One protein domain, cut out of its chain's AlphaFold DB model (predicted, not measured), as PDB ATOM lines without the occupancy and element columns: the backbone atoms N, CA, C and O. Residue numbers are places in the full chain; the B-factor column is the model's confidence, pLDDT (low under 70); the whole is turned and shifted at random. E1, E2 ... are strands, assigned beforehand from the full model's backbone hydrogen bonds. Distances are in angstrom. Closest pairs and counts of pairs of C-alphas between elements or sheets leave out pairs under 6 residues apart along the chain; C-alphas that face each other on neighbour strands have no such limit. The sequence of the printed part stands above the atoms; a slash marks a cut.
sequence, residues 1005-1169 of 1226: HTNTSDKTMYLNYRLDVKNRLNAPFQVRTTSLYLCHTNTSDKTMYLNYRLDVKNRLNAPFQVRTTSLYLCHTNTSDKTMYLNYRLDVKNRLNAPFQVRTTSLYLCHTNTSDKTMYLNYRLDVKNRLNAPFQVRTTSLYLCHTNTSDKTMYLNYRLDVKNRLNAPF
ATOM      1  N   HIS A1005     -29.703  13.607  12.269       87.38
ATOM      2  CA  HIS A1005     -29.932  14.930  12.837       87.38
ATOM      3  C   HIS A1005     -29.700  15.969  11.745       87.38
ATOM      4  O   HIS A1005     -28.620  16.017  11.164       87.38
ATOM      5  N   THR A1006     -30.707  16.787  11.459       90.50
ATOM      6  CA  THR A1006     -30.657  17.808  10.410       90.50
ATOM      7  C   THR A1006     -31.098  19.142  10.997       90.50
ATOM      8  O   THR A1006     -32.176  19.216  11.583       90.50
ATOM      9  N   ASN A1007     -30.308  20.204  10.824       90.12
ATOM     10  CA  ASN A1007     -30.592  21.543  11.357       90.12
ATOM     11  C   ASN A1007     -30.764  21.539  12.898       90.12
ATOM     12  O   ASN A1007     -31.825  21.913  13.400       90.12
ATOM     13  N   THR A1008     -29.769  21.069  13.662       88.19
ATOM     14  CA  THR A1008     -29.867  20.970  15.139       88.19
ATOM     15  C   THR A1008     -28.991  21.980  15.883       88.19
ATOM     16  O   THR A1008     -27.974  22.469  15.384       88.19
ATOM     17  N   SER A1009     -29.422  22.331  17.095       87.44
ATOM     18  CA  SER A1009     -28.771  23.313  17.976       87.44
ATOM     19  C   SER A1009     -28.831  22.893  19.454       87.44
ATOM     20  O   SER A1009     -28.875  23.717  20.380       87.44
ATOM     21  N   ASP A1010     -28.862  21.581  19.687       85.50
ATOM     22  CA  ASP A1010     -29.171  20.976  20.975       85.50
ATOM     23  C   ASP A1010     -28.044  21.219  21.997       85.50
ATOM     24  O   ASP A1010     -26.845  21.248  21.696       85.50
ATOM     25  N   LYS A1011     -28.388  21.371  23.284       87.31
ATOM     26  CA  LYS A1011     -27.342  21.611  24.301       87.31
ATOM     27  C   LYS A1011     -26.587  20.344  24.694       87.31
ATOM     28  O   LYS A1011     -25.398  20.453  24.979       87.31
ATOM     29  N   THR A1012     -27.228  19.174  24.747       86.44
ATOM     30  CA  THR A1012     -26.517  17.906  24.994       86.44
ATOM     31  C   THR A1012     -27.237  16.698  24.388       86.44
ATOM     32  O   THR A1012     -28.384  16.440  24.756       86.44
ATOM     33  N   MET A1013     -26.537  15.878  23.608       83.56
ATOM     34  CA  MET A1013     -27.032  14.611  23.066       83.56
ATOM     35  C   MET A1013     -26.206  13.427  23.598       83.56
ATOM     36  O   MET A1013     -24.974  13.470  23.605       83.56
ATOM     37  N   TYR A1014     -26.871  12.359  24.053       83.25
ATOM     38  CA  TYR A1014     -26.224  11.182  24.647       83.25
ATOM     39  C   TYR A1014     -26.798   9.851  24.145       83.25
ATOM     40  O   TYR A1014     -27.923   9.487  24.490       83.25
ATOM     41  N   LEU A1015     -25.964   9.033  23.502       88.88
ATOM     42  CA  LEU A1015     -26.135   7.584  23.397       88.88
ATOM     43  C   LEU A1015     -25.197   6.891  24.400       88.88
ATOM     44  O   LEU A1015     -23.982   6.858  24.226       88.88
ATOM     45  N   ASN A1016     -25.754   6.343  25.481       91.25
ATOM     46  CA  ASN A1016     -24.998   5.877  26.643       91.25
ATOM     47  C   ASN A1016     -25.275   4.404  26.996       91.25
ATOM     48  O   ASN A1016     -26.363   4.058  27.456       91.25
ATOM     49  N   TYR A1017     -24.257   3.551  26.887       92.75
ATOM     50  CA  TYR A1017     -24.247   2.161  27.350       92.75
ATOM     51  C   TYR A1017     -23.408   2.053  28.630       92.75
ATOM     52  O   TYR A1017     -22.180   2.088  28.571       92.75
ATOM     53  N   ARG A1018     -24.049   1.924  29.797       92.31
ATOM     54  CA  ARG A1018     -23.404   2.062  31.112       92.31
ATOM     55  C   ARG A1018     -23.637   0.874  32.046       92.31
ATOM     56  O   ARG A1018     -24.778   0.510  32.335       92.31
ATOM     57  N   LEU A1019     -22.551   0.352  32.613       92.62
ATOM     58  CA  LEU A1019     -22.555  -0.674  33.659       92.62
ATOM     59  C   LEU A1019     -21.695  -0.253  34.867       92.62
ATOM     60  O   LEU A1019     -20.476  -0.172  34.767       92.62
ATOM     61  N   ASP A1020     -22.322  -0.063  36.031       90.69
ATOM     62  CA  ASP A1020     -21.657   0.276  37.298       90.69
ATOM     63  C   ASP A1020     -21.661  -0.939  38.251       90.69
ATOM     64  O   ASP A1020     -22.715  -1.324  38.760       90.69
ATOM     65  N   VAL A1021     -20.504  -1.525  38.585       87.00
ATOM     66  CA  VAL A1021     -20.384  -2.678  39.504       87.00
ATOM     67  C   VAL A1021     -19.494  -2.362  40.713       87.00
ATOM     68  O   VAL A1021     -18.273  -2.237  40.623       87.00
ATOM     69  N   LYS A1022     -20.084  -2.292  41.914       84.06
ATOM     70  CA  LYS A1022     -19.356  -1.886  43.137       84.06
ATOM     71  C   LYS A1022     -18.448  -2.954  43.779       84.06
ATOM     72  O   LYS A1022     -17.767  -2.621  44.745       84.06
ATOM     73  N   ASN A1023     -18.410  -4.200  43.299       82.75
ATOM     74  CA  ASN A1023     -17.451  -5.202  43.792       82.75
ATOM     75  C   ASN A1023     -16.935  -6.116  42.665       82.75
ATOM     76  O   ASN A1023     -15.901  -5.807  42.078       82.75
ATOM     77  N   ARG A1024     -17.617  -7.226  42.341       82.25
ATOM     78  CA  ARG A1024     -17.104  -8.215  41.367       82.25
ATOM     79  C   ARG A1024     -18.027  -8.399  40.163       82.25
ATOM     80  O   ARG A1024     -19.227  -8.609  40.347       82.25
ATOM     81  N   LEU A1025     -17.439  -8.389  38.970       83.88
ATOM     82  CA  LEU A1025     -18.080  -8.732  37.702       83.88
ATOM     83  C   LEU A1025     -17.401  -9.980  37.113       83.88
ATOM     84  O   LEU A1025     -16.204  -9.966  36.833       83.88
ATOM     85  N   ASN A1026     -18.177 -11.055  36.962       83.69
ATOM     86  CA  ASN A1026     -17.722 -12.372  36.495       83.69
ATOM     87  C   ASN A1026     -18.251 -12.740  35.092       83.69
ATOM     88  O   ASN A1026     -18.153 -13.891  34.688       83.69
ATOM     89  N   ALA A1027     -18.866 -11.799  34.374       84.88
ATOM     90  CA  ALA A1027     -19.486 -12.032  33.071       84.88
ATOM     91  C   ALA A1027     -19.304 -10.800  32.167       84.88
ATOM     92  O   ALA A1027     -19.160  -9.696  32.694       84.88
ATOM     93  N   PRO A1028     -19.266 -10.957  30.833       87.12
ATOM     94  CA  PRO A1028     -18.810  -9.888  29.954       87.12
ATOM     95  C   PRO A1028     -19.815  -8.738  29.821       87.12
ATOM     96  O   PRO A1028     -21.035  -8.928  29.882       87.12
ATOM     97  N   PHE A1029     -19.279  -7.545  29.572       91.56
ATOM     98  CA  PHE A1029     -20.031  -6.428  29.004       91.56
ATOM     99  C   PHE A1029     -19.982  -6.578  27.486       91.56
ATOM    100  O   PHE A1029     -18.894  -6.640  26.919       91.56
ATOM    101  N   GLN A1030     -21.138  -6.701  26.838       92.19
ATOM    102  CA  GLN A1030     -21.246  -6.944  25.403       92.19
ATOM    103  C   GLN A1030     -22.236  -5.966  24.772       92.19
ATOM    104  O   GLN A1030     -23.442  -6.064  25.000       92.19
ATOM    105  N   VAL A1031     -21.744  -5.082  23.908       93.19
ATOM    106  CA  VAL A1031     -22.596  -4.405  22.923       93.19
ATOM    107  C   VAL A1031     -22.231  -4.925  21.539       93.19
ATOM    108  O   VAL A1031     -21.051  -5.049  21.206       93.19
ATOM    109  N   ARG A1032     -23.246  -5.301  20.760       94.00
ATOM    110  CA  ARG A1032     -23.101  -5.649  19.346       94.00
ATOM    111  C   ARG A1032     -24.077  -4.826  18.521       94.00
ATOM    112  O   ARG A1032     -25.282  -4.945  18.745       94.00
ATOM    113  N   THR A1033     -23.561  -4.087  17.556       92.00
ATOM    114  CA  THR A1033     -24.364  -3.414  16.533       92.00
ATOM    115  C   THR A1033     -23.907  -3.931  15.173       92.00
ATOM    116  O   THR A1033     -22.701  -4.019  14.961       92.00
ATOM    117  N   THR A1034     -24.801  -4.330  14.263       94.44
ATOM    118  CA  THR A1034     -24.341  -4.692  12.908       94.44
ATOM    119  C   THR A1034     -23.974  -3.411  12.171       94.44
ATOM    120  O   THR A1034     -22.795  -3.190  11.907       94.44
ATOM    121  N   SER A1035     -24.940  -2.515  11.973       93.56
ATOM    122  CA  SER A1035     -24.715  -1.219  11.333       93.56
ATOM    123  C   SER A1035     -25.133  -0.079  12.260       93.56
ATOM    124  O   SER A1035     -26.257  -0.061  12.766       93.56
ATOM    125  N   LEU A1036     -24.218   0.856  12.504       92.19
ATOM    126  CA  LEU A1036     -24.445   2.079  13.268       92.19
ATOM    127  C   LEU A1036     -24.185   3.269  12.348       92.19
ATOM    128  O   LEU A1036     -23.055   3.450  11.909       92.19
ATOM    129  N   TYR A1037     -25.219   4.058  12.080       90.50
ATOM    130  CA  TYR A1037     -25.151   5.290  11.304       90.50
ATOM    131  C   TYR A1037     -25.457   6.463  12.234       90.50
ATOM    132  O   TYR A1037     -26.571   6.542  12.758       90.50
ATOM    133  N   LEU A1038     -24.481   7.347  12.444       88.50
ATOM    134  CA  LEU A1038     -24.721   8.702  12.932       88.50
ATOM    135  C   LEU A1038     -24.557   9.643  11.730       88.50
ATOM    136  O   LEU A1038     -23.485   9.687  11.128       88.50
ATOM    137  N   CYS A1039     -25.616  10.360  11.374       88.44
ATOM    138  CA  CYS A1039     -25.616  11.355  10.308       88.44
ATOM    139  C   CYS A1039     -26.045  12.695  10.908       88.44
ATOM    140  O   CYS A1039     -27.124  12.776  11.494       88.44
ATOM    141  N   HIS A1040     -25.211  13.720  10.781       86.38
ATOM    142  CA  HIS A1040     -25.442  15.055  11.326       86.38
ATOM    143  C   HIS A1040     -25.219  16.083  10.216       86.38
ATOM    144  O   HIS A1040     -24.128  16.170   9.663       86.38
ATOM    145  N   THR A1041     -26.255  16.842   9.876       89.31
ATOM    146  CA  THR A1041     -26.238  17.832   8.795       89.31
ATOM    147  C   THR A1041     -26.693  19.179   9.343       89.31
ATOM    148  O   THR A1041     -27.761  19.257   9.947       89.31
ATOM    149  N   ASN A1042     -25.929  20.249   9.115       89.12
ATOM    150  CA  ASN A1042     -26.222  21.601   9.609       89.12
ATOM    151  C   ASN A1042     -26.394  21.644  11.150       89.12
ATOM    152  O   ASN A1042     -27.432  22.088  11.643       89.12
ATOM    153  N   THR A1043     -25.429  21.133  11.925       87.12
ATOM    154  CA  THR A1043     -25.528  21.078  13.403       87.12
ATOM    155  C   THR A1043     -24.656  22.116  14.113       87.12
ATOM    156  O   THR A1043     -23.653  22.604  13.587       87.12
ATOM    157  N   SER A1044     -25.074  22.492  15.321       86.00
ATOM    158  CA  SER A1044     -24.423  23.504  16.167       86.00
ATOM    159  C   SER A1044     -24.474  23.133  17.658       86.00
ATOM    160  O   SER A1044     -24.514  23.987  18.555       86.00
ATOM    161  N   ASP A1045     -24.501  21.829  17.935       84.69
ATOM    162  CA  ASP A1045     -24.788  21.273  19.251       84.69
ATOM    163  C   ASP A1045     -23.637  21.552  20.239       84.69
ATOM    164  O   ASP A1045     -22.451  21.599  19.898       84.69
ATOM    165  N   LYS A1046     -23.940  21.724  21.535       85.94
ATOM    166  CA  LYS A1046     -22.864  22.011  22.513       85.94
ATOM    167  C   LYS A1046     -22.094  20.763  22.942       85.94
ATOM    168  O   LYS A1046     -20.892  20.861  23.198       85.94
ATOM    169  N   THR A1047     -22.752  19.610  23.075       85.00
ATOM    170  CA  THR A1047     -22.066  18.357  23.423       85.00
ATOM    171  C   THR A1047     -22.755  17.130  22.831       85.00
ATOM    172  O   THR A1047     -23.906  16.861  23.182       85.00
ATOM    173  N   MET A1048     -22.031  16.314  22.072       82.50
ATOM    174  CA  MET A1048     -22.506  15.028  21.562       82.50
ATOM    175  C   MET A1048     -21.673  13.874  22.140       82.50
ATOM    176  O   MET A1048     -20.442  13.923  22.142       82.50
ATOM    177  N   TYR A1049     -22.331  12.826  22.646       82.56
ATOM    178  CA  TYR A1049     -21.674  11.683  23.290       82.56
ATOM    179  C   TYR A1049     -22.217  10.331  22.817       82.56
ATOM    180  O   TYR A1049     -23.335   9.949  23.166       82.56
ATOM    181  N   LEU A1050     -21.362   9.525  22.186       87.81
ATOM    182  CA  LEU A1050     -21.516   8.075  22.084       87.81
ATOM    183  C   LEU A1050     -20.592   7.398  23.110       87.81
ATOM    184  O   LEU A1050     -19.381   7.312  22.932       87.81
ATOM    185  N   ASN A1051     -21.164   6.931  24.221       90.25
ATOM    186  CA  ASN A1051     -20.426   6.495  25.405       90.25
ATOM    187  C   ASN A1051     -20.676   5.019  25.765       90.25
ATOM    188  O   ASN A1051     -21.775   4.645  26.174       90.25
ATOM    189  N   TYR A1052     -19.626   4.198  25.726       91.81
ATOM    190  CA  TYR A1052     -19.600   2.813  26.202       91.81
ATOM    191  C   TYR A1052     -18.775   2.733  27.492       91.81
ATOM    192  O   TYR A1052     -17.548   2.788  27.447       91.81
ATOM    193  N   ARG A1053     -19.427   2.608  28.653       91.75
ATOM    194  CA  ARG A1053     -18.800   2.771  29.974       91.75
ATOM    195  C   ARG A1053     -19.011   1.580  30.911       91.75
ATOM    196  O   ARG A1053     -20.146   1.195  31.195       91.75
ATOM    197  N   LEU A1054     -17.915   1.079  31.480       91.81
ATOM    198  CA  LEU A1054     -17.899   0.056  32.527       91.81
ATOM    199  C   LEU A1054     -17.060   0.504  33.741       91.81
ATOM    200  O   LEU A1054     -15.840   0.594  33.656       91.81
ATOM    201  N   ASP A1055     -17.707   0.703  34.892       90.19
ATOM    202  CA  ASP A1055     -17.063   1.059  36.166       90.19
ATOM    203  C   ASP A1055     -17.055  -0.153  37.123       90.19
ATOM    204  O   ASP A1055     -18.105  -0.553  37.627       90.19
ATOM    205  N   VAL A1056     -15.890  -0.717  37.466       86.19
ATOM    206  CA  VAL A1056     -15.754  -1.864  38.391       86.19
ATOM    207  C   VAL A1056     -14.875  -1.524  39.602       86.19
ATOM    208  O   VAL A1056     -13.655  -1.396  39.520       86.19
ATOM    209  N   LYS A1057     -15.474  -1.438  40.797       84.19
ATOM    210  CA  LYS A1057     -14.751  -1.005  42.015       84.19
ATOM    211  C   LYS A1057     -13.826  -2.049  42.670       84.19
ATOM    212  O   LYS A1057     -13.158  -1.696  43.637       84.19
ATOM    213  N   ASN A1058     -13.768  -3.300  42.204       82.75
ATOM    214  CA  ASN A1058     -12.805  -4.285  42.726       82.75
ATOM    215  C   ASN A1058     -12.255  -5.206  41.621       82.75
ATOM    216  O   ASN A1058     -11.176  -4.931  41.102       82.75
ATOM    217  N   ARG A1059     -12.953  -6.286  41.241       82.38
ATOM    218  CA  ARG A1059     -12.412  -7.276  40.281       82.38
ATOM    219  C   ARG A1059     -13.313  -7.484  39.068       82.38
ATOM    220  O   ARG A1059     -14.509  -7.736  39.238       82.38
ATOM    221  N   LEU A1060     -12.713  -7.445  37.881       83.69
ATOM    222  CA  LEU A1060     -13.328  -7.824  36.609       83.69
ATOM    223  C   LEU A1060     -12.635  -9.081  36.062       83.69
ATOM    224  O   LEU A1060     -11.432  -9.067  35.808       83.69
ATOM    225  N   ASN A1061     -13.405 -10.161  35.913       83.00
ATOM    226  CA  ASN A1061     -12.938 -11.486  35.482       83.00
ATOM    227  C   ASN A1061     -13.469 -11.896  34.091       83.00
ATOM    228  O   ASN A1061     -13.409 -13.066  33.735       83.00
ATOM    229  N   ALA A1062     -14.060 -10.971  33.333       83.88
ATOM    230  CA  ALA A1062     -14.668 -11.239  32.032       83.88
ATOM    231  C   ALA A1062     -14.519 -10.011  31.116       83.88
ATOM    232  O   ALA A1062     -14.430  -8.896  31.633       83.88
ATOM    233  N   PRO A1063     -14.457 -10.180  29.784       85.69
ATOM    234  CA  PRO A1063     -14.015  -9.109  28.900       85.69
ATOM    235  C   PRO A1063     -15.037  -7.975  28.758       85.69
ATOM    236  O   PRO A1063     -16.255  -8.182  28.809       85.69
ATOM    237  N   PHE A1064     -14.518  -6.774  28.510       89.88
ATOM    238  CA  PHE A1064     -15.284  -5.668  27.940       89.88
ATOM    239  C   PHE A1064     -15.248  -5.827  26.422       89.88
ATOM    240  O   PHE A1064     -14.166  -5.874  25.846       89.88
ATOM    241  N   GLN A1065     -16.409  -5.969  25.784       90.94
ATOM    242  CA  GLN A1065     -16.526  -6.214  24.350       90.94
ATOM    243  C   GLN A1065     -17.535  -5.253  23.724       90.94
ATOM    244  O   GLN A1065     -18.740  -5.375  23.951       90.94
ATOM    245  N   VAL A1066     -17.061  -4.356  22.864       91.56
ATOM    246  CA  VAL A1066     -17.925  -3.682  21.888       91.56
ATOM    247  C   VAL A1066     -17.552  -4.181  20.499       91.56
ATOM    248  O   VAL A1066     -16.371  -4.262  20.159       91.56
ATOM    249  N   ARG A1067     -18.558  -4.582  19.719       92.81
ATOM    250  CA  ARG A1067     -18.395  -4.943  18.310       92.81
ATOM    251  C   ARG A1067     -19.390  -4.168  17.459       92.81
ATOM    252  O   ARG A1067     -20.592  -4.315  17.676       92.81
ATOM    253  N   THR A1068     -18.887  -3.434  16.481       90.56
ATOM    254  CA  THR A1068     -19.695  -2.837  15.417       90.56
ATOM    255  C   THR A1068     -19.227  -3.433  14.093       90.56
ATOM    256  O   THR A1068     -18.019  -3.497  13.881       90.56
ATOM    257  N   THR A1069     -20.113  -3.921  13.218       92.62
ATOM    258  CA  THR A1069     -19.644  -4.375  11.893       92.62
ATOM    259  C   THR A1069     -19.306  -3.151  11.051       92.62
ATOM    260  O   THR A1069     -18.134  -2.935  10.759       92.62
ATOM    261  N   SER A1070     -20.287  -2.291  10.786       92.00
ATOM    262  CA  SER A1070     -20.082  -1.027  10.076       92.00
ATOM    263  C   SER A1070     -20.485   0.151  10.959       92.00
ATOM    264  O   SER A1070     -21.621   0.213  11.434       92.00
ATOM    265  N   LEU A1071     -19.550   1.066  11.205       90.06
ATOM    266  CA  LEU A1071     -19.791   2.344  11.874       90.06
ATOM    267  C   LEU A1071     -19.621   3.457  10.844       90.06
ATOM    268  O   LEU A1071     -18.522   3.636  10.330       90.06
ATOM    269  N   TYR A1072     -20.693   4.187  10.566       88.62
ATOM    270  CA  TYR A1072     -20.701   5.376   9.727       88.62
ATOM    271  C   TYR A1072     -20.927   6.592  10.620       88.62
ATOM    272  O   TYR A1072     -21.936   6.653  11.324       88.62
ATOM    273  N   LEU A1073     -19.987   7.533  10.591       86.00
ATOM    274  CA  LEU A1073     -20.129   8.885  11.115       86.00
ATOM    275  C   LEU A1073     -20.062   9.827   9.908       86.00
ATOM    276  O   LEU A1073     -19.062   9.827   9.192       86.00
ATOM    277  N   CYS A1074     -21.141  10.554   9.636       86.12
ATOM    278  CA  CYS A1074     -21.245  11.468   8.499       86.12
ATOM    279  C   CYS A1074     -21.699  12.837   9.001       86.12
ATOM    280  O   CYS A1074     -22.830  12.968   9.469       86.12
ATOM    281  N   HIS A1075     -20.812  13.825   8.952       84.06
ATOM    282  CA  HIS A1075     -21.001  15.153   9.521       84.06
ATOM    283  C   HIS A1075     -20.820  16.208   8.423       84.06
ATOM    284  O   HIS A1075     -19.731  16.361   7.875       84.06
ATOM    285  N   THR A1076     -21.886  16.932   8.095       86.81
ATOM    286  CA  THR A1076     -21.911  17.921   7.008       86.81
ATOM    287  C   THR A1076     -22.361  19.271   7.555       86.81
ATOM    288  O   THR A1076     -23.416  19.354   8.179       86.81
ATOM    289  N   ASN A1077     -21.602  20.339   7.305       86.75
ATOM    290  CA  ASN A1077     -21.875  21.697   7.792       86.75
ATOM    291  C   ASN A1077     -22.043  21.763   9.334       86.75
ATOM    292  O   ASN A1077     -23.009  22.348   9.827       86.75
ATOM    293  N   THR A1078     -21.166  21.112  10.109       84.69
ATOM    294  CA  THR A1078     -21.256  21.093  11.586       84.69
ATOM    295  C   THR A1078     -20.394  22.172  12.249       84.69
ATOM    296  O   THR A1078     -19.407  22.654  11.688       84.69
ATOM    297  N   SER A1079     -20.790  22.587  13.451       83.88
ATOM    298  CA  SER A1079     -20.132  23.637  14.247       83.88
ATOM    299  C   SER A1079     -20.151  23.321  15.750       83.88
ATOM    300  O   SER A1079     -20.192  24.204  16.619       83.88
ATOM    301  N   ASP A1080     -20.153  22.027  16.071       82.75
ATOM    302  CA  ASP A1080     -20.433  21.511  17.403       82.75
ATOM    303  C   ASP A1080     -19.293  21.849  18.382       82.75
ATOM    304  O   ASP A1080     -18.097  21.805  18.070       82.75
ATOM    305  N   LYS A1081     -19.623  22.179  19.638       83.19
ATOM    306  CA  LYS A1081     -18.571  22.570  20.602       83.19
ATOM    307  C   LYS A1081     -17.758  21.387  21.111       83.19
ATOM    308  O   LYS A1081     -16.585  21.575  21.420       83.19
ATOM    309  N   THR A1082     -18.361  20.209  21.262       81.69
ATOM    310  CA  THR A1082     -17.652  19.000  21.704       81.69
ATOM    311  C   THR A1082     -18.327  17.730  21.184       81.69
ATOM    312  O   THR A1082     -19.526  17.542  21.393       81.69
ATOM    313  N   MET A1083     -17.555  16.821  20.592       78.12
ATOM    314  CA  MET A1083     -18.032  15.516  20.129       78.12
ATOM    315  C   MET A1083     -17.160  14.390  20.705       78.12
ATOM    316  O   MET A1083     -15.931  14.462  20.666       78.12
ATOM    317  N   TYR A1084     -17.785  13.349  21.261       80.00
ATOM    318  CA  TYR A1084     -17.104  12.253  21.957       80.00
ATOM    319  C   TYR A1084     -17.615  10.871  21.534       80.00
ATOM    320  O   TYR A1084     -18.717  10.469  21.910       80.00
ATOM    321  N   LEU A1085     -16.750  10.075  20.905       84.94
ATOM    322  CA  LEU A1085     -16.877   8.620  20.833       84.94
ATOM    323  C   LEU A1085     -15.968   7.995  21.903       84.94
ATOM    324  O   LEU A1085     -14.750   7.925  21.756       84.94
ATOM    325  N   ASN A1086     -16.559   7.574  23.022       87.56
ATOM    326  CA  ASN A1086     -15.839   7.206  24.241       87.56
ATOM    327  C   ASN A1086     -16.064   5.740  24.647       87.56
ATOM    328  O   ASN A1086     -17.154   5.363  25.078       87.56
ATOM    329  N   TYR A1087     -15.003   4.934  24.613       89.12
ATOM    330  CA  TYR A1087     -14.960   3.562  25.119       89.12
ATOM    331  C   TYR A1087     -14.145   3.525  26.417       89.12
ATOM    332  O   TYR A1087     -12.923   3.652  26.389       89.12
ATOM    333  N   ARG A1088     -14.804   3.362  27.569       89.62
ATOM    334  CA  ARG A1088     -14.199   3.551  28.895       89.62
ATOM    335  C   ARG A1088     -14.390   2.355  29.827       89.62
ATOM    336  O   ARG A1088     -15.519   1.956  30.117       89.62
ATOM    337  N   LEU A1089     -13.282   1.866  30.382       89.00
ATOM    338  CA  LEU A1089     -13.235   0.845  31.427       89.00
ATOM    339  C   LEU A1089     -12.419   1.334  32.641       89.00
ATOM    340  O   LEU A1089     -11.202   1.469  32.564       89.00
ATOM    341  N   ASP A1090     -13.088   1.532  33.781       88.12
ATOM    342  CA  ASP A1090     -12.474   1.917  35.061       88.12
ATOM    343  C   ASP A1090     -12.452   0.713  36.027       88.12
ATOM    344  O   ASP A1090     -13.504   0.288  36.507       88.12
ATOM    345  N   VAL A1091     -11.281   0.182  36.398       83.62
ATOM    346  CA  VAL A1091     -11.137  -0.957  37.331       83.62
ATOM    347  C   VAL A1091     -10.262  -0.603  38.540       83.62
ATOM    348  O   VAL A1091      -9.040  -0.496  38.465       83.62
ATOM    349  N   LYS A1092     -10.868  -0.474  39.728       83.00
ATOM    350  CA  LYS A1092     -10.154   0.008  40.934       83.00
ATOM    351  C   LYS A1092      -9.214  -0.995  41.628       83.00
ATOM    352  O   LYS A1092      -8.575  -0.600  42.597       83.00
ATOM    353  N   ASN A1093      -9.122  -2.259  41.205       81.25
ATOM    354  CA  ASN A1093      -8.155  -3.207  41.783       81.25
ATOM    355  C   ASN A1093      -7.564  -4.159  40.729       81.25
ATOM    356  O   ASN A1093      -6.423  -3.945  40.333       81.25
ATOM    357  N   ARG A1094      -8.293  -5.181  40.249       80.06
ATOM    358  CA  ARG A1094      -7.729  -6.179  39.308       80.06
ATOM    359  C   ARG A1094      -8.585  -6.395  38.059       80.06
ATOM    360  O   ARG A1094      -9.781  -6.670  38.191       80.06
ATOM    361  N   LEU A1095      -7.946  -6.353  36.889       82.31
ATOM    362  CA  LEU A1095      -8.514  -6.768  35.604       82.31
ATOM    363  C   LEU A1095      -7.829  -8.056  35.121       82.31
ATOM    364  O   LEU A1095      -6.619  -8.068  34.909       82.31
ATOM    365  N   ASN A1096      -8.615  -9.125  34.960       80.50
ATOM    366  CA  ASN A1096      -8.162 -10.467  34.562       80.50
ATOM    367  C   ASN A1096      -8.700 -10.906  33.181       80.50
ATOM    368  O   ASN A1096      -8.707 -12.093  32.878       80.50
ATOM    369  N   ALA A1097      -9.242  -9.987  32.378       80.88
ATOM    370  CA  ALA A1097      -9.845 -10.291  31.080       80.88
ATOM    371  C   ALA A1097      -9.713  -9.085  30.134       80.88
ATOM    372  O   ALA A1097      -9.654  -7.956  30.624       80.88
ATOM    373  N   PRO A1098      -9.648  -9.287  28.806       82.56
ATOM    374  CA  PRO A1098      -9.226  -8.233  27.893       82.56
ATOM    375  C   PRO A1098     -10.264  -7.118  27.719       82.56
ATOM    376  O   PRO A1098     -11.480  -7.338  27.788       82.56
ATOM    377  N   PHE A1099      -9.758  -5.921  27.434       85.44
ATOM    378  CA  PHE A1099     -10.537  -4.829  26.855       85.44
ATOM    379  C   PHE A1099     -10.517  -5.005  25.336       85.44
ATOM    380  O   PHE A1099      -9.439  -5.047  24.750       85.44
ATOM    381  N   GLN A1100     -11.686  -5.160  24.715       87.31
ATOM    382  CA  GLN A1100     -11.824  -5.410  23.282       87.31
ATOM    383  C   GLN A1100     -12.843  -4.454  22.661       87.31
ATOM    384  O   GLN A1100     -14.047  -4.569  22.909       87.31
ATOM    385  N   VAL A1101     -12.377  -3.569  21.785       87.25
ATOM    386  CA  VAL A1101     -13.250  -2.879  20.826       87.25
ATOM    387  C   VAL A1101     -12.883  -3.344  19.425       87.25
ATOM    388  O   VAL A1101     -11.709  -3.361  19.059       87.25
ATOM    389  N   ARG A1102     -13.883  -3.775  18.653       89.38
ATOM    390  CA  ARG A1102     -13.707  -4.136  17.246       89.38
ATOM    391  C   ARG A1102     -14.731  -3.420  16.379       89.38
ATOM    392  O   ARG A1102     -15.929  -3.592  16.597       89.38
ATOM    393  N   THR A1103     -14.243  -2.706  15.379       85.94
ATOM    394  CA  THR A1103     -15.043  -2.187  14.271       85.94
ATOM    395  C   THR A1103     -14.567  -2.907  13.010       85.94
ATOM    396  O   THR A1103     -13.357  -2.995  12.800       85.94
ATOM    397  N   THR A1104     -15.449  -3.493  12.194       89.31
ATOM    398  CA  THR A1104     -14.975  -4.091  10.929       89.31
ATOM    399  C   THR A1104     -14.638  -2.968   9.957       89.31
ATOM    400  O   THR A1104     -13.461  -2.776   9.671       89.31
ATOM    401  N   SER A1105     -15.631  -2.162   9.582       88.19
ATOM    402  CA  SER A1105     -15.466  -0.977   8.740       88.19
ATOM    403  C   SER A1105     -15.867   0.283   9.506       88.19
ATOM    404  O   SER A1105     -16.988   0.372  10.015       88.19
ATOM    405  N   LEU A1106     -14.954   1.247   9.607       85.12
ATOM    406  CA  LEU A1106     -15.213   2.589  10.127       85.12
ATOM    407  C   LEU A1106     -15.188   3.570   8.957       85.12
ATOM    408  O   LEU A1106     -14.177   3.666   8.270       85.12
ATOM    409  N   TYR A1107     -16.285   4.287   8.751       84.75
ATOM    410  CA  TYR A1107     -16.414   5.361   7.775       84.75
ATOM    411  C   TYR A1107     -16.573   6.672   8.540       84.75
ATOM    412  O   TYR A1107     -17.541   6.823   9.288       84.75
ATOM    413  N   LEU A1108     -15.626   7.589   8.363       81.81
ATOM    414  CA  LEU A1108     -15.710   8.973   8.819       81.81
ATOM    415  C   LEU A1108     -15.831   9.859   7.576       81.81
ATOM    416  O   LEU A1108     -14.959   9.826   6.711       81.81
ATOM    417  N   CYS A1109     -16.914  10.621   7.475       82.50
ATOM    418  CA  CYS A1109     -17.123  11.614   6.429       82.50
ATOM    419  C   CYS A1109     -17.402  12.959   7.098       82.50
ATOM    420  O   CYS A1109     -18.324  13.054   7.906       82.50
ATOM    421  N   HIS A1110     -16.588  13.966   6.802       79.94
ATOM    422  CA  HIS A1110     -16.652  15.297   7.392       79.94
ATOM    423  C   HIS A1110     -16.551  16.338   6.274       79.94
ATOM    424  O   HIS A1110     -15.521  16.439   5.611       79.94
ATOM    425  N   THR A1111     -17.611  17.111   6.074       82.81
ATOM    426  CA  THR A1111     -17.736  18.085   4.980       82.81
ATOM    427  C   THR A1111     -18.121  19.440   5.564       82.81
ATOM    428  O   THR A1111     -19.135  19.534   6.249       82.81
ATOM    429  N   ASN A1112     -17.346  20.494   5.301       81.69
ATOM    430  CA  ASN A1112     -17.571  21.853   5.826       81.69
ATOM    431  C   ASN A1112     -17.728  21.914   7.370       81.69
ATOM    432  O   ASN A1112     -18.582  22.642   7.880       81.69
ATOM    433  N   THR A1113     -16.976  21.114   8.135       80.31
ATOM    434  CA  THR A1113     -17.078  21.098   9.610       80.31
ATOM    435  C   THR A1113     -16.218  22.192  10.261       80.31
ATOM    436  O   THR A1113     -15.245  22.679   9.681       80.31
ATOM    437  N   SER A1114     -16.590  22.618  11.469       80.00
ATOM    438  CA  SER A1114     -15.912  23.674  12.244       80.00
ATOM    439  C   SER A1114     -15.918  23.392  13.756       80.00
ATOM    440  O   SER A1114     -15.898  24.300  14.598       80.00
ATOM    441  N   ASP A1115     -15.964  22.109  14.117       78.31
ATOM    442  CA  ASP A1115     -16.183  21.639  15.483       78.31
ATOM    443  C   ASP A1115     -15.001  22.013  16.399       78.31
ATOM    444  O   ASP A1115     -13.826  21.912  16.036       78.31
ATOM    445  N   LYS A1116     -15.261  22.437  17.643       77.69
ATOM    446  CA  LYS A1116     -14.157  22.921  18.507       77.69
ATOM    447  C   LYS A1116     -13.267  21.801  19.047       77.69
ATOM    448  O   LYS A1116     -12.060  22.005  19.187       77.69
ATOM    449  N   THR A1117     -13.844  20.650  19.395       76.44
ATOM    450  CA  THR A1117     -13.080  19.482  19.861       76.44
ATOM    451  C   THR A1117     -13.781  18.177  19.496       76.44
ATOM    452  O   THR A1117     -14.928  17.967  19.904       76.44
ATOM    453  N   MET A1118     -13.064  17.256  18.860       73.44
ATOM    454  CA  MET A1118     -13.550  15.913  18.551       73.44
ATOM    455  C   MET A1118     -12.653  14.848  19.193       73.44
ATOM    456  O   MET A1118     -11.433  14.894  19.067       73.44
ATOM    457  N   TYR A1119     -13.248  13.889  19.904       74.81
ATOM    458  CA  TYR A1119     -12.525  12.873  20.674       74.81
ATOM    459  C   TYR A1119     -12.976  11.454  20.327       74.81
ATOM    460  O   TYR A1119     -14.085  11.046  20.678       74.81
ATOM    461  N   LEU A1120     -12.064  10.657  19.772       78.56
ATOM    462  CA  LEU A1120     -12.173   9.201  19.723       78.56
ATOM    463  C   LEU A1120     -11.316   8.615  20.853       78.56
ATOM    464  O   LEU A1120     -10.104   8.462  20.725       78.56
ATOM    465  N   ASN A1121     -11.938   8.347  22.003       82.31
ATOM    466  CA  ASN A1121     -11.243   8.026  23.250       82.31
ATOM    467  C   ASN A1121     -11.433   6.560  23.668       82.31
ATOM    468  O   ASN A1121     -12.526   6.150  24.067       82.31
ATOM    469  N   TYR A1122     -10.346   5.793  23.664       83.31
ATOM    470  CA  TYR A1122     -10.262   4.425  24.170       83.31
ATOM    471  C   TYR A1122      -9.487   4.422  25.492       83.31
ATOM    472  O   TYR A1122      -8.259   4.495  25.515       83.31
ATOM    473  N   ARG A1123     -10.208   4.345  26.615       84.44
ATOM    474  CA  ARG A1123      -9.659   4.537  27.963       84.44
ATOM    475  C   ARG A1123      -9.782   3.295  28.841       84.44
ATOM    476  O   ARG A1123     -10.890   2.834  29.126       84.44
ATOM    477  N   LEU A1124      -8.647   2.835  29.360       82.94
ATOM    478  CA  LEU A1124      -8.531   1.789  30.369       82.94
ATOM    479  C   LEU A1124      -7.760   2.304  31.600       82.94
ATOM    480  O   LEU A1124      -6.538   2.426  31.577       82.94
ATOM    481  N   ASP A1125      -8.475   2.548  32.699       83.69
ATOM    482  CA  ASP A1125      -7.902   2.937  33.996       83.69
ATOM    483  C   ASP A1125      -7.888   1.715  34.938       83.69
ATOM    484  O   ASP A1125      -8.950   1.278  35.390       83.69
ATOM    485  N   VAL A1126      -6.722   1.167  35.305       78.94
ATOM    486  CA  VAL A1126      -6.609   0.000  36.212       78.94
ATOM    487  C   VAL A1126      -5.659   0.284  37.371       78.94
ATOM    488  O   VAL A1126      -4.443   0.241  37.225       78.94
ATOM    489  N   LYS A1127      -6.194   0.520  38.575       78.62
ATOM    490  CA  LYS A1127      -5.349   0.995  39.687       78.62
ATOM    491  C   LYS A1127      -4.248   0.011  40.114       78.62
ATOM    492  O   LYS A1127      -3.102   0.430  40.178       78.62
ATOM    493  N   ASN A1128      -4.550  -1.264  40.391       76.75
ATOM    494  CA  ASN A1128      -3.562  -2.130  41.060       76.75
ATOM    495  C   ASN A1128      -2.901  -3.179  40.147       76.75
ATOM    496  O   ASN A1128      -1.680  -3.287  40.172       76.75
ATOM    497  N   ARG A1129      -3.653  -4.002  39.398       74.62
ATOM    498  CA  ARG A1129      -3.066  -5.038  38.517       74.62
ATOM    499  C   ARG A1129      -3.847  -5.228  37.216       74.62
ATOM    500  O   ARG A1129      -5.054  -5.492  37.270       74.62
ATOM    501  N   LEU A1130      -3.141  -5.169  36.086       78.88
ATOM    502  CA  LEU A1130      -3.640  -5.531  34.758       78.88
ATOM    503  C   LEU A1130      -2.980  -6.831  34.276       78.88
ATOM    504  O   LEU A1130      -1.779  -6.851  34.025       78.88
ATOM    505  N   ASN A1131      -3.784  -7.889  34.126       74.12
ATOM    506  CA  ASN A1131      -3.347  -9.245  33.770       74.12
ATOM    507  C   ASN A1131      -3.894  -9.714  32.399       74.12
ATOM    508  O   ASN A1131      -4.025 -10.912  32.169       74.12
ATOM    509  N   ALA A1132      -4.331  -8.799  31.529       72.94
ATOM    510  CA  ALA A1132      -4.946  -9.128  30.241       72.94
ATOM    511  C   ALA A1132      -4.732  -7.995  29.220       72.94
ATOM    512  O   ALA A1132      -4.611  -6.842  29.640       72.94
ATOM    513  N   PRO A1133      -4.698  -8.286  27.906       75.12
ATOM    514  CA  PRO A1133      -4.339  -7.292  26.902       75.12
ATOM    515  C   PRO A1133      -5.437  -6.244  26.676       75.12
ATOM    516  O   PRO A1133      -6.640  -6.498  26.819       75.12
ATOM    517  N   PHE A1134      -4.990  -5.058  26.271       77.88
ATOM    518  CA  PHE A1134      -5.815  -4.006  25.688       77.88
ATOM    519  C   PHE A1134      -5.779  -4.173  24.167       77.88
ATOM    520  O   PHE A1134      -4.698  -4.189  23.583       77.88
ATOM    521  N   GLN A1135      -6.944  -4.353  23.543       79.31
ATOM    522  CA  GLN A1135      -7.084  -4.605  22.109       79.31
ATOM    523  C   GLN A1135      -8.144  -3.674  21.514       79.31
ATOM    524  O   GLN A1135      -9.336  -3.775  21.825       79.31
ATOM    525  N   VAL A1136      -7.717  -2.808  20.603       79.50
ATOM    526  CA  VAL A1136      -8.601  -2.064  19.702       79.50
ATOM    527  C   VAL A1136      -8.225  -2.464  18.281       79.50
ATOM    528  O   VAL A1136      -7.044  -2.532  17.960       79.50
ATOM    529  N   ARG A1137      -9.220  -2.786  17.450       81.38
ATOM    530  CA  ARG A1137      -9.009  -3.097  16.031       81.38
ATOM    531  C   ARG A1137     -10.130  -2.520  15.181       81.38
ATOM    532  O   ARG A1137     -11.287  -2.922  15.331       81.38
ATOM    533  N   THR A1138      -9.752  -1.659  14.252       79.31
ATOM    534  CA  THR A1138     -10.530  -1.310  13.061       79.31
ATOM    535  C   THR A1138      -9.928  -2.108  11.903       79.31
ATOM    536  O   THR A1138      -8.707  -2.203  11.833       79.31
ATOM    537  N   THR A1139     -10.730  -2.774  11.063       83.25
ATOM    538  CA  THR A1139     -10.175  -3.621   9.977       83.25
ATOM    539  C   THR A1139     -10.072  -2.868   8.653       83.25
ATOM    540  O   THR A1139      -9.057  -2.996   7.979       83.25
ATOM    541  N   SER A1140     -11.061  -2.031   8.346       78.81
ATOM    542  CA  SER A1140     -11.029  -1.052   7.260       78.81
ATOM    543  C   SER A1140     -11.393   0.320   7.820       78.81
ATOM    544  O   SER A1140     -12.391   0.449   8.537       78.81
ATOM    545  N   LEU A1141     -10.591   1.334   7.509       79.62
ATOM    546  CA  LEU A1141     -10.848   2.731   7.847       79.62
ATOM    547  C   LEU A1141     -11.006   3.518   6.548       79.62
ATOM    548  O   LEU A1141     -10.127   3.475   5.693       79.62
ATOM    549  N   TYR A1142     -12.118   4.230   6.421       76.75
ATOM    550  CA  TYR A1142     -12.413   5.121   5.308       76.75
ATOM    551  C   TYR A1142     -12.578   6.525   5.877       76.75
ATOM    552  O   TYR A1142     -13.425   6.738   6.746       76.75
ATOM    553  N   LEU A1143     -11.749   7.454   5.409       75.69
ATOM    554  CA  LEU A1143     -11.775   8.859   5.793       75.69
ATOM    555  C   LEU A1143     -12.129   9.691   4.562       75.69
ATOM    556  O   LEU A1143     -11.530   9.509   3.504       75.69
ATOM    557  N   CYS A1144     -13.068  10.614   4.711       73.06
ATOM    558  CA  CYS A1144     -13.329  11.684   3.760       73.06
ATOM    559  C   CYS A1144     -13.428  12.985   4.558       73.06
ATOM    560  O   CYS A1144     -14.275  13.094   5.444       73.06
ATOM    561  N   HIS A1145     -12.541  13.937   4.282       73.69
ATOM    562  CA  HIS A1145     -12.522  15.251   4.921       73.69
ATOM    563  C   HIS A1145     -12.437  16.315   3.828       73.69
ATOM    564  O   HIS A1145     -11.490  16.315   3.044       73.69
ATOM    565  N   THR A1146     -13.423  17.207   3.761       73.44
ATOM    566  CA  THR A1146     -13.467  18.321   2.806       73.44
ATOM    567  C   THR A1146     -13.875  19.602   3.533       73.44
ATOM    568  O   THR A1146     -14.812  19.606   4.332       73.44
ATOM    569  N   ASN A1147     -13.146  20.699   3.306       69.00
ATOM    570  CA  ASN A1147     -13.385  22.011   3.934       69.00
ATOM    571  C   ASN A1147     -13.519  21.987   5.479       69.00
ATOM    572  O   ASN A1147     -14.242  22.794   6.062       69.00
ATOM    573  N   THR A1148     -12.857  21.049   6.161       69.69
ATOM    574  CA  THR A1148     -12.943  20.892   7.622       69.69
ATOM    575  C   THR A1148     -11.977  21.833   8.342       69.69
ATOM    576  O   THR A1148     -10.778  21.815   8.070       69.69
ATOM    577  N   SER A1149     -12.481  22.602   9.304       66.88
ATOM    578  CA  SER A1149     -11.750  23.620  10.084       66.88
ATOM    579  C   SER A1149     -11.741  23.338  11.599       66.88
ATOM    580  O   SER A1149     -11.484  24.231  12.414       66.88
ATOM    581  N   ASP A1150     -12.036  22.091  11.981       66.06
ATOM    582  CA  ASP A1150     -12.160  21.635  13.368       66.06
ATOM    583  C   ASP A1150     -10.907  21.966  14.195       66.06
ATOM    584  O   ASP A1150      -9.788  21.582  13.851       66.06
ATOM    585  N   LYS A1151     -11.072  22.645  15.338       60.44
ATOM    586  CA  LYS A1151      -9.917  23.213  16.063       60.44
ATOM    587  C   LYS A1151      -9.016  22.172  16.723       60.44
ATOM    588  O   LYS A1151      -7.842  22.457  16.939       60.44
ATOM    589  N   THR A1152      -9.551  21.008  17.092       62.59
ATOM    590  CA  THR A1152      -8.767  19.872  17.604       62.59
ATOM    591  C   THR A1152      -9.480  18.539  17.366       62.59
ATOM    592  O   THR A1152     -10.641  18.377  17.745       62.59
ATOM    593  N   MET A1153      -8.755  17.549  16.839       65.62
ATOM    594  CA  MET A1153      -9.198  16.155  16.765       65.62
ATOM    595  C   MET A1153      -8.216  15.255  17.527       65.62
ATOM    596  O   MET A1153      -7.008  15.315  17.313       65.62
ATOM    597  N   TYR A1154      -8.728  14.424  18.439       65.81
ATOM    598  CA  TYR A1154      -7.928  13.601  19.347       65.81
ATOM    599  C   TYR A1154      -8.312  12.118  19.278       65.81
ATOM    600  O   TYR A1154      -9.325  11.693  19.844       65.81
ATOM    601  N   LEU A1155      -7.435  11.310  18.681       66.75
ATOM    602  CA  LEU A1155      -7.436   9.854  18.822       66.75
ATOM    603  C   LEU A1155      -6.691   9.466  20.112       66.75
ATOM    604  O   LEU A1155      -5.466   9.391  20.153       66.75
ATOM    605  N   ASN A1156      -7.432   9.272  21.203       70.25
ATOM    606  CA  ASN A1156      -6.874   9.135  22.548       70.25
ATOM    607  C   ASN A1156      -6.889   7.675  23.030       70.25
ATOM    608  O   ASN A1156      -7.907   7.173  23.510       70.25
ATOM    609  N   TYR A1157      -5.742   7.001  22.939       70.25
ATOM    610  CA  TYR A1157      -5.509   5.689  23.549       70.25
ATOM    611  C   TYR A1157      -4.903   5.849  24.952       70.25
ATOM    612  O   TYR A1157      -3.687   5.936  25.114       70.25
ATOM    613  N   ARG A1158      -5.746   5.872  25.994       70.19
ATOM    614  CA  ARG A1158      -5.303   6.052  27.388       70.19
ATOM    615  C   ARG A1158      -5.274   4.735  28.159       70.19
ATOM    616  O   ARG A1158      -6.325   4.196  28.503       70.19
ATOM    617  N   LEU A1159      -4.077   4.305  28.556       72.56
ATOM    618  CA  LEU A1159      -3.851   3.205  29.498       72.56
ATOM    619  C   LEU A1159      -3.214   3.741  30.798       72.56
ATOM    620  O   LEU A1159      -2.057   4.142  30.800       72.56
ATOM    621  N   ASP A1160      -3.966   3.766  31.905       70.12
ATOM    622  CA  ASP A1160      -3.521   4.285  33.217       70.12
ATOM    623  C   ASP A1160      -3.435   3.127  34.227       70.12
ATOM    624  O   ASP A1160      -4.439   2.740  34.832       70.12
ATOM    625  N   VAL A1161      -2.243   2.535  34.380       67.12
ATOM    626  CA  VAL A1161      -1.980   1.402  35.289       67.12
ATOM    627  C   VAL A1161      -0.982   1.822  36.362       67.12
ATOM    628  O   VAL A1161       0.165   2.117  36.046       67.12
ATOM    629  N   LYS A1162      -1.399   1.866  37.638       63.88
ATOM    630  CA  LYS A1162      -0.607   2.555  38.679       63.88
ATOM    631  C   LYS A1162       0.397   1.688  39.443       63.88
ATOM    632  O   LYS A1162       1.378   2.246  39.919       63.88
ATOM    633  N   ASN A1163       0.181   0.370  39.571       63.94
ATOM    634  CA  ASN A1163       1.044  -0.464  40.429       63.94
ATOM    635  C   ASN A1163       1.729  -1.654  39.719       63.94
ATOM    636  O   ASN A1163       2.915  -1.860  39.955       63.94
ATOM    637  N   ARG A1164       1.033  -2.479  38.912       57.56
ATOM    638  CA  ARG A1164       1.654  -3.570  38.118       57.56
ATOM    639  C   ARG A1164       0.939  -3.828  36.785       57.56
ATOM    640  O   ARG A1164      -0.289  -3.961  36.751       57.56
ATOM    641  N   LEU A1165       1.736  -3.963  35.726       62.06
ATOM    642  CA  LEU A1165       1.347  -4.328  34.363       62.06
ATOM    643  C   LEU A1165       1.963  -5.696  34.028       62.06
ATOM    644  O   LEU A1165       3.171  -5.863  34.141       62.06
ATOM    645  N   ASN A1166       1.135  -6.666  33.636       62.22
ATOM    646  CA  ASN A1166       1.531  -8.059  33.402       62.22
ATOM    647  C   ASN A1166       1.065  -8.580  32.020       62.22
ATOM    648  O   ASN A1166       0.898  -9.785  31.849       62.22
ATOM    649  N   ALA A1167       0.780  -7.696  31.057       58.94
ATOM    650  CA  ALA A1167       0.211  -8.070  29.759       58.94
ATOM    651  C   ALA A1167       0.703  -7.160  28.617       58.94
ATOM    652  O   ALA A1167       0.917  -5.969  28.860       58.94
ATOM    653  N   PRO A1168       0.840  -7.686  27.383       54.12
ATOM    654  CA  PRO A1168       1.252  -6.903  26.225       54.12
ATOM    655  C   PRO A1168       0.157  -5.932  25.757       54.12
ATOM    656  O   PRO A1168      -1.044  -6.190  25.888       54.12
ATOM    657  N   PHE A1169       0.599  -4.829  25.159       50.22
ATOM    658  CA  PHE A1169      -0.226  -3.925  24.362       50.22
ATOM    659  C   PHE A1169      -0.129  -4.353  22.891       50.22
ATOM    660  O   PHE A1169       0.973  -4.574  22.398       50.22
TER     661      PHE A1169
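Overview. This is residues 1005 to 1169 of the 1226 residues of the protein "Histone acetyltransferase type B catalytic subunit" of Operophtera brumata (winter moth) (UniProt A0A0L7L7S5). The chain is wound as a solenoid of stacked turns, each new turn set beside the one before. Each full turn has a bent strand on one side and a shorter strand on the other, and the two parallel sheets stand face to face as a sandwich; E3, E5, E7 and E9 bend by 68 to 76 degrees at matching places, and the first sheet is creased across its strands into a V. The chain runs one way in one sheet and back in the other, with the longest axis along the strands and the stack of turns across it. The printed part has 165 residues with ten named strands, E1 to E10, and no named helix; it is all strand, with sheet orders E1 E3 E5 E7 E9 and E2 E4 E6 E8 E10, both parallel. It is compact, with a radius of gyration of the C-alphas of 16.9 A and spans of 45 by 31 by 25 A.

Along the chain. E1 is residues 1005 to 1008, 6.5 A long, and begins at C-alpha 1005, at (-29.932, 14.930, 12.837). E2, residues 1013 to 1021, is 24.8 A from first to last C-alpha. E3, residues 1029 to 1043, is the longest strand by residues, 32.1 A, and bends by 76 degrees at residue 1034, where C-alpha 1034 is at (-24.341, -4.692, 12.908). E4, residues 1048 to 1056, is 24.8 A. E5, residues 1064 to 1076, is 32.2 A and bends by 72 degrees at residue 1069. E6, residues 1083 to 1091, is 24.8 A. E7, residues 1099 to 1111, is 32.5 A and bends by 70 degrees at residue 1104. E8, residues 1118 to 1126, is 24.8 A. E9, residues 1134 to 1146, is 32.9 A and bends by 68 degrees at residue 1140. E10, residues 1153 to 1161, is 24.8 A and ends at C-alpha 1161, at (-1.980, 1.402, 35.289).

Arrangement. The edge strands of the first sheet are E1 and E9, and it is twisted, its C-alphas up to 9.6 A off the best plane. E1 and E3 are parallel at 38 degrees, with N 1005 and O 1039 2.8 A apart, within hydrogen-bond range. E3 and E5 are parallel at 11 degrees; N 1065 and O 1029 are 2.8 A apart. E5 and E7 stand at 3 degrees, with N 1107 and O 1071 at 2.8 A, and E7 and E9 at 4 degrees, with N 1110 and O 1144 at 2.8 A. In the second sheet the edge strands are E2 and E10. E2 and E4 are parallel at 1 degree, with N 1015 and O 1049 at 2.8 A. E4 and E6 also stand at 1 degree, with N 1050 and O 1084 at 2.8 A. E6 and E8 stand at 1 degree, with N 1119 and O 1083 at 2.8 A; E8 and E10 stand at 3 degrees, with N 1122 and O 1156 at 2.8 A. The two sheets form a sandwich, two sheets face to face, their facing parts 11.2 A centre to centre and their best planes 18 degrees apart. Between the sheets, the closest C-alphas of E4 and E5 are those of Leu 1054 and Phe 1064, 7.8 A apart. E9 and E10 are only just apart, their closest C-alphas at 8.4 A. Outside the named strands, residues 1024 to 1025 pair with 1059 to 1060, parallel, and residues 1129 to 1130 pair likewise with 1164 to 1165.

Size, cuts and confidence. The C-alphas of Asn 1007 and Asn 1166, the two farthest apart, are 48.9 A apart. The printed part has no cut. The links E1 to E2 and E3 to E4 are tight, the others are short, and there is no long link. The mean pLDDT of the printed part is 81.9; residues 1147 to 1155 and 1161 to 1169 hold the 18 residues under 70.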